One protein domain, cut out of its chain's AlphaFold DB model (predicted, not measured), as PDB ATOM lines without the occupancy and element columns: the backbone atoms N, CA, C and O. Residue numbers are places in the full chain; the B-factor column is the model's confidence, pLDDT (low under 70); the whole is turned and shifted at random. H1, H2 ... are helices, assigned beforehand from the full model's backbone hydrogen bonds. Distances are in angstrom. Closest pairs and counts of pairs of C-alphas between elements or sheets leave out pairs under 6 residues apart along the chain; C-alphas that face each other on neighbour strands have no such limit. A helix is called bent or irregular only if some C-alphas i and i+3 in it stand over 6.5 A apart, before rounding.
ATOM      1  N   ILE A   2     130.617 142.666 263.595       76.75
ATOM      2  CA  ILE A   2     131.484 143.716 263.005       76.75
ATOM      3  C   ILE A   2     132.113 144.674 264.040       76.75
ATOM      4  O   ILE A   2     133.288 145.014 263.945       76.75
ATOM      5  N   PHE A   3     131.363 145.059 265.077       82.38
ATOM      6  CA  PHE A   3     131.832 146.015 266.089       82.38
ATOM      7  C   PHE A   3     133.029 145.488 266.903       82.38
ATOM      8  O   PHE A   3     133.915 146.248 267.286       82.38
ATOM      9  N   SER A   4     133.098 144.168 267.113       84.44
ATOM     10  CA  SER A   4     134.223 143.511 267.796       84.44
ATOM     11  C   SER A   4     135.501 143.544 266.950       84.44
ATOM     12  O   SER A   4     136.585 143.820 267.466       84.44
ATOM     13  N   LEU A   5     135.371 143.348 265.632       83.06
ATOM     14  CA  LEU A   5     136.482 143.462 264.684       83.06
ATOM     15  C   LEU A   5     137.045 144.885 264.652       83.06
ATOM     16  O   LEU A   5     138.251 145.063 264.807       83.06
ATOM     17  N   ILE A   6     136.180 145.895 264.538       88.06
ATOM     18  CA  ILE A   6     136.595 147.305 264.544       88.06
ATOM     19  C   ILE A   6     137.302 147.647 265.861       88.06
ATOM     20  O   ILE A   6     138.409 148.180 265.846       88.06
ATOM     21  N   ARG A   7     136.724 147.257 267.007       90.50
ATOM     22  CA  ARG A   7     137.336 147.467 268.327       90.50
ATOM     23  C   ARG A   7     138.727 146.835 268.424       90.50
ATOM     24  O   ARG A   7     139.644 147.469 268.938       90.50
ATOM     25  N   ARG A   8     138.910 145.616 267.907       88.50
ATOM     26  CA  ARG A   8     140.210 144.930 267.885       88.50
ATOM     27  C   ARG A   8     141.247 145.699 267.067       88.50
ATOM     28  O   ARG A   8     142.370 145.853 267.537       88.50
ATOM     29  N   PHE A   9     140.885 146.199 265.886       91.50
ATOM     30  CA  PHE A   9     141.810 146.973 265.054       91.50
ATOM     31  C   PHE A   9     142.178 148.315 265.684       91.50
ATOM     32  O   PHE A   9     143.352 148.667 265.691       91.50
ATOM     33  N   VAL A  10     141.215 149.019 266.282       93.31
ATOM     34  CA  VAL A  10     141.477 150.278 266.995       93.31
ATOM     35  C   VAL A  10     142.419 150.048 268.178       93.31
ATOM     36  O   VAL A  10     143.404 150.765 268.334       93.31
ATOM     37  N   ILE A  11     142.173 149.004 268.978       94.06
ATOM     38  CA  ILE A  11     143.056 148.645 270.095       94.06
ATOM     39  C   ILE A  11     144.455 148.308 269.581       94.06
ATOM     40  O   ILE A  11     145.434 148.792 270.132       94.06
ATOM     41  N   MET A  12     144.568 147.519 268.513       93.38
ATOM     42  CA  MET A  12     145.856 147.114 267.954       93.38
ATOM     43  C   MET A  12     146.633 148.309 267.378       93.38
ATOM     44  O   MET A  12     147.837 148.421 267.607       93.38
ATOM     45  N   ALA A  13     145.946 149.243 266.717       92.94
ATOM     46  CA  ALA A  13     146.535 150.459 266.163       92.94
ATOM     47  C   ALA A  13     147.133 151.384 267.234       92.94
ATOM     48  O   ALA A  13     148.104 152.075 266.953       92.94
ATOM     49  N   VAL A  14     146.596 151.374 268.458       91.88
ATOM     50  CA  VAL A  14     147.135 152.147 269.591       91.88
ATOM     51  C   VAL A  14     148.140 151.324 270.405       91.88
ATOM     52  O   VAL A  14     149.186 151.829 270.813       91.88
ATOM     53  N   ALA A  15     147.869 150.036 270.610       92.25
ATOM     54  CA  ALA A  15     148.706 149.148 271.410       92.25
ATOM     55  C   ALA A  15     150.080 148.912 270.775       92.25
ATOM     56  O   ALA A  15     151.072 148.898 271.496       92.25
ATOM     57  N   ILE A  16     150.164 148.769 269.447       87.31
ATOM     58  CA  ILE A  16     151.439 148.573 268.739       87.31
ATOM     59  C   ILE A  16     152.404 149.754 268.948       87.31
ATOM     60  O   ILE A  16     153.523 149.516 269.405       87.31
ATOM     61  N   PRO A  17     152.035 151.019 268.662       82.62
ATOM     62  CA  PRO A  17     152.939 152.148 268.869       82.62
ATOM     63  C   PRO A  17     153.260 152.382 270.348       82.62
ATOM     64  O   PRO A  17     154.404 152.709 270.663       82.62
ATOM     65  N   LEU A  18     152.312 152.154 271.267       88.75
ATOM     66  CA  LEU A  18     152.586 152.229 272.707       88.75
ATOM     67  C   LEU A  18     153.567 151.148 273.163       88.75
ATOM     68  O   LEU A  18     154.504 151.448 273.899       88.75
ATOM     69  N   ALA A  19     153.402 149.910 272.697       85.56
ATOM     70  CA  ALA A  19     154.333 148.825 272.972       85.56
ATOM     71  C   ALA A  19     155.715 149.119 272.374       85.56
ATOM     72  O   ALA A  19     156.718 148.916 273.051       85.56
ATOM     73  N   ALA A  20     155.790 149.667 271.157       79.56
ATOM     74  CA  ALA A  20     157.048 150.064 270.527       79.56
ATOM     75  C   ALA A  20     157.758 151.194 271.300       79.56
ATOM     76  O   ALA A  20     158.965 151.129 271.532       79.56
ATOM     77  N   ALA A  21     157.017 152.210 271.749       82.75
ATOM     78  CA  ALA A  21     157.548 153.277 272.596       82.75
ATOM     79  C   ALA A  21     157.973 152.757 273.983       82.75
ATOM     80  O   ALA A  21     159.014 153.160 274.508       82.75
ATOM     81  N   GLY A  22     157.203 151.824 274.548       78.75
ATOM     82  CA  GLY A  22     157.523 151.123 275.789       78.75
ATOM     83  C   GLY A  22     158.803 150.304 275.668       78.75
ATOM     84  O   GLY A  22     159.671 150.407 276.529       78.75
ATOM     85  N   PHE A  23     158.977 149.576 274.564       77.62
ATOM     86  CA  PHE A  23     160.196 148.829 274.261       77.62
ATOM     87  C   PHE A  23     161.415 149.737 274.113       77.62
ATOM     88  O   PHE A  23     162.475 149.388 274.622       77.62
ATOM     89  N   ARG A  24     161.281 150.913 273.484       68.62
ATOM     90  CA  ARG A  24     162.377 151.896 273.398       68.62
ATOM     91  C   ARG A  24     162.812 152.368 274.782       68.62
ATOM     92  O   ARG A  24     163.974 152.213 275.131       68.62
ATOM     93  N   LYS A  25     161.870 152.819 275.619       66.62
ATOM     94  CA  LYS A  25     162.183 153.237 276.997       66.62
ATOM     95  C   LYS A  25     162.707 152.094 277.864       66.62
ATOM     96  O   LYS A  25     163.528 152.328 278.748       66.62
ATOM     97  N   LEU A  26     162.227 150.870 277.644       71.56
ATOM     98  CA  LEU A  26     162.722 149.687 278.342       71.56
ATOM     99  C   LEU A  26     164.154 149.364 277.904       71.56
ATOM    100  O   LEU A  26     164.981 149.078 278.760       71.56
ATOM    101  N   SER A  27     164.461 149.477 276.610       64.44
ATOM    102  CA  SER A  27     165.815 149.330 276.074       64.44
ATOM    103  C   SER A  27     166.745 150.391 276.651       64.44
ATOM    104  O   SER A  27     167.763 150.026 277.225       64.44
ATOM    105  N   ASP A  28     166.351 151.668 276.633       65.12
ATOM    106  CA  ASP A  28     167.148 152.773 277.182       65.12
ATOM    107  C   ASP A  28     167.421 152.585 278.682       65.12
ATOM    108  O   ASP A  28     168.528 152.818 279.162       65.12
ATOM    109  N   ARG A  29     166.429 152.111 279.450       65.75
ATOM    110  CA  ARG A  29     166.606 151.817 280.882       65.75
ATOM    111  C   ARG A  29     167.440 150.571 281.145       65.75
ATOM    112  O   ARG A  29     168.175 150.534 282.132       65.75
ATOM    113  N   LEU A  30     167.320 149.548 280.303       64.50
ATOM    114  CA  LEU A  30     168.162 148.360 280.378       64.50
ATOM    115  C   LEU A  30     169.609 148.703 280.029       64.50
ATOM    116  O   LEU A  30     170.501 148.197 280.696       64.50
ATOM    117  N   GLU A  31     169.826 149.578 279.048       60.25
ATOM    118  CA  GLU A  31     171.127 150.065 278.585       60.25
ATOM    119  C   GLU A  31     171.780 151.000 279.612       60.25
ATOM    120  O   GLU A  31     172.949 150.820 279.946       60.25
ATOM    121  N   ALA A  32     170.996 151.880 280.246       63.28
ATOM    122  CA  ALA A  32     171.433 152.696 281.382       63.28
ATOM    123  C   ALA A  32     171.825 151.855 282.610       63.28
ATOM    124  O   ALA A  32     172.711 152.239 283.369       63.28
ATOM    125  N   ARG A  33     171.206 150.681 282.799       61.34
ATOM    126  CA  ARG A  33     171.629 149.713 283.823       61.34
ATOM    127  C   ARG A  33     172.828 148.863 283.401       61.34
ATOM    128  O   ARG A  33     173.360 148.141 284.240       61.34
ATOM    129  N   LYS A  34     173.229 148.873 282.125       56.16
ATOM    130  CA  LYS A  34     174.021 147.773 281.569       56.16
ATOM    131  C   LYS A  34     175.527 147.901 281.724       56.16
ATOM    132  O   LYS A  34     176.185 146.865 281.826       56.16
ATOM    133  N   GLY A  35     176.090 149.110 281.678       61.50
ATOM    134  CA  GLY A  35     177.541 149.272 281.492       61.50
ATOM    135  C   GLY A  35     178.078 148.441 280.299       61.50
ATOM    136  O   GLY A  35     177.303 147.828 279.562       61.50
ATOM    137  N   PRO A  36     179.396 148.390 280.046       53.50
ATOM    138  CA  PRO A  36     179.953 147.678 278.892       53.50
ATOM    139  C   PRO A  36     179.810 146.154 279.056       53.50
ATOM    140  O   PRO A  36     180.710 145.484 279.552       53.50
ATOM    141  N   THR A  37     178.676 145.569 278.661       57.53
ATOM    142  CA  THR A  37     178.415 144.136 278.878       57.53
ATOM    143  C   THR A  37     177.967 143.379 277.629       57.53
ATOM    144  O   THR A  37     177.454 143.909 276.645       57.53
ATOM    145  N   ARG A  38     178.218 142.063 277.696       56.38
ATOM    146  CA  ARG A  38     178.184 141.029 276.645       56.38
ATOM    147  C   ARG A  38     176.953 141.003 275.732       56.38
ATOM    148  O   ARG A  38     177.015 140.376 274.680       56.38
ATOM    149  N   THR A  39     175.854 141.673 276.056       59.97
ATOM    150  CA  THR A  39     174.655 141.653 275.205       59.97
ATOM    151  C   THR A  39     174.794 142.432 273.920       59.97
ATOM    152  O   THR A  39     174.193 142.023 272.938       59.97
ATOM    153  N   THR A  40     175.647 143.457 273.862       60.84
ATOM    154  CA  THR A  40     176.003 144.081 272.579       60.84
ATOM    155  C   THR A  40     176.685 143.065 271.662       60.84
ATOM    156  O   THR A  40     176.513 143.120 270.450       60.84
ATOM    157  N   ARG A  41     177.418 142.087 272.221       61.06
ATOM    158  CA  ARG A  41     178.032 140.995 271.452       61.06
ATOM    159  C   ARG A  41     176.967 140.036 270.907       61.06
ATOM    160  O   ARG A  41     177.038 139.696 269.735       61.06
ATOM    161  N   TYR A  42     175.953 139.688 271.701       65.38
ATOM    162  CA  TYR A  42     174.838 138.839 271.256       65.38
ATOM    163  C   TYR A  42     173.891 139.540 270.273       65.38
ATOM    164  O   TYR A  42     173.478 138.928 269.298       65.38
ATOM    165  N   MET A  43     173.602 140.832 270.460       66.19
ATOM    166  CA  MET A  43     172.853 141.636 269.483       66.19
ATOM    167  C   MET A  43     173.620 141.780 268.172       66.19
ATOM    168  O   MET A  43     173.026 141.695 267.105       66.19
ATOM    169  N   ARG A  44     174.945 141.947 268.240       66.12
ATOM    170  CA  ARG A  44     175.802 141.971 267.054       66.12
ATOM    171  C   ARG A  44     175.806 140.625 266.338       66.12
ATOM    172  O   ARG A  44     175.680 140.603 265.127       66.12
ATOM    173  N   GLN A  45     175.853 139.527 267.084       72.62
ATOM    174  CA  GLN A  45     175.784 138.179 266.527       72.62
ATOM    175  C   GLN A  45     174.405 137.877 265.918       72.62
ATOM    176  O   GLN A  45     174.330 137.305 264.840       72.62
ATOM    177  N   GLY A  46     173.315 138.328 266.546       73.31
ATOM    178  CA  GLY A  46     171.966 138.245 265.979       73.31
ATOM    179  C   GLY A  46     171.802 139.103 264.721       73.31
ATOM    180  O   GLY A  46     171.206 138.653 263.748       73.31
ATOM    181  N   ALA A  47     172.383 140.304 264.700       68.88
ATOM    182  CA  ALA A  47     172.415 141.157 263.516       68.88
ATOM    183  C   ALA A  47     173.272 140.557 262.391       68.88
ATOM    184  O   ALA A  47     172.870 140.647 261.238       68.88
ATOM    185  N   ASP A  48     174.398 139.910 262.707       66.12
ATOM    186  CA  ASP A  48     175.232 139.200 261.728       66.12
ATOM    187  C   ASP A  48     174.493 137.982 261.141       66.12
ATOM    188  O   ASP A  48     174.577 137.729 259.941       66.12
ATOM    189  N   LEU A  49     173.694 137.270 261.947       71.25
ATOM    190  CA  LEU A  49     172.838 136.178 261.467       71.25
ATOM    191  C   LEU A  49     171.695 136.687 260.577       71.25
ATOM    192  O   LEU A  49     171.441 136.120 259.519       71.25
ATOM    193  N   LEU A  50     171.039 137.787 260.957       65.25
ATOM    194  CA  LEU A  50     169.979 138.409 260.155       65.25
ATOM    195  C   LEU A  50     170.519 139.049 258.867       65.25
ATOM    196  O   LEU A  50     169.872 138.975 257.824       65.25
ATOM    197  N   ALA A  51     171.719 139.633 258.911       59.31
ATOM    198  CA  ALA A  51     172.424 140.124 257.730       59.31
ATOM    199  C   ALA A  51     172.798 138.968 256.787       59.31
ATOM    200  O   ALA A  51     172.644 139.104 255.572       59.31
ATOM    201  N   GLY A  52     173.190 137.813 257.339       55.88
ATOM    202  CA  GLY A  52     173.457 136.586 256.584       55.88
ATOM    203  C   GLY A  52     172.260 136.067 255.780       55.88
ATOM    204  O   GLY A  52     172.456 135.497 254.712       55.88
ATOM    205  N   PHE A  53     171.030 136.327 256.232       58.88
ATOM    206  CA  PHE A  53     169.807 135.959 255.507       58.88
ATOM    207  C   PHE A  53     169.352 137.000 254.466       58.88
ATOM    208  O   PHE A  53     168.473 136.697 253.663       58.88
ATOM    209  N   GLY A  54     169.912 138.219 254.467       56.00
ATOM    210  CA  GLY A  54     169.307 139.361 253.772       56.00
ATOM    211  C   GLY A  54     170.183 140.139 252.791       56.00
ATOM    212  O   GLY A  54     169.656 140.567 251.769       56.00
TER     213      GLY A  54
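AT A GLANCE: This is residues 2 to 54 of the 66 residues of an uncharacterized protein of Actinoplanes atraurantiacus (UniProt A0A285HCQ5). Two helices make a wide, lopsided V: a long arm, H1, and a much shorter arm, H2, joined at the corner by residues 33 to 38, with the space between the arms left empty. H1 makes most of the longest axis, and H2 folds back from the corner without packing on it. The printed part has 53 residues with two named helices, H1 then H2, and no named strand, and its class is all helix. It is extended, with a radius of gyration of the C-alphas of 17.0 A, and flat, spanning 49 by 31 by 10 A.

HOW THE PARTS SIT: H1, residues 2 to 32, is the longest helix. H2, residues 39 to 52, follows it after a short link of 6 residues. H1 and H2 are apart, with no C-alpha of the one within 8 A of the other. Residues 2 to 30, which belong to H1, stand free. Residues 32 to 38 stand free, and so do residues 41 to 54, of which 41 to 52 belong to H2. In H2 every O i to N i+4 pair is within hydrogen-bond range; in H1 26 of 27 are.

IN THESE COORDINATES: H1 runs from C-alpha 2 at (131.484, 143.716, 263.005) to C-alpha 32 at (171.433, 152.696, 281.382), a length of 44.9 A. H2 runs from C-alpha 39 at (174.655, 141.653, 275.205) to C-alpha 52 at (173.457, 136.586, 256.584), a length of 19.3 A. Neither helix is bent.

THE WHOLE: The two C-alphas farthest apart are those of Ile 2 and Pro 36, 51.2 A. The first and last printed C-alphas, those of Ile 2 and Gly 54, are 39.2 A apart. The printed part has no cut. The mean pLDDT of the printed part is 73.0, and 27 residues are under 70: residues 24 to 25, 27 to 44, 47 to 48 and 50 to 54.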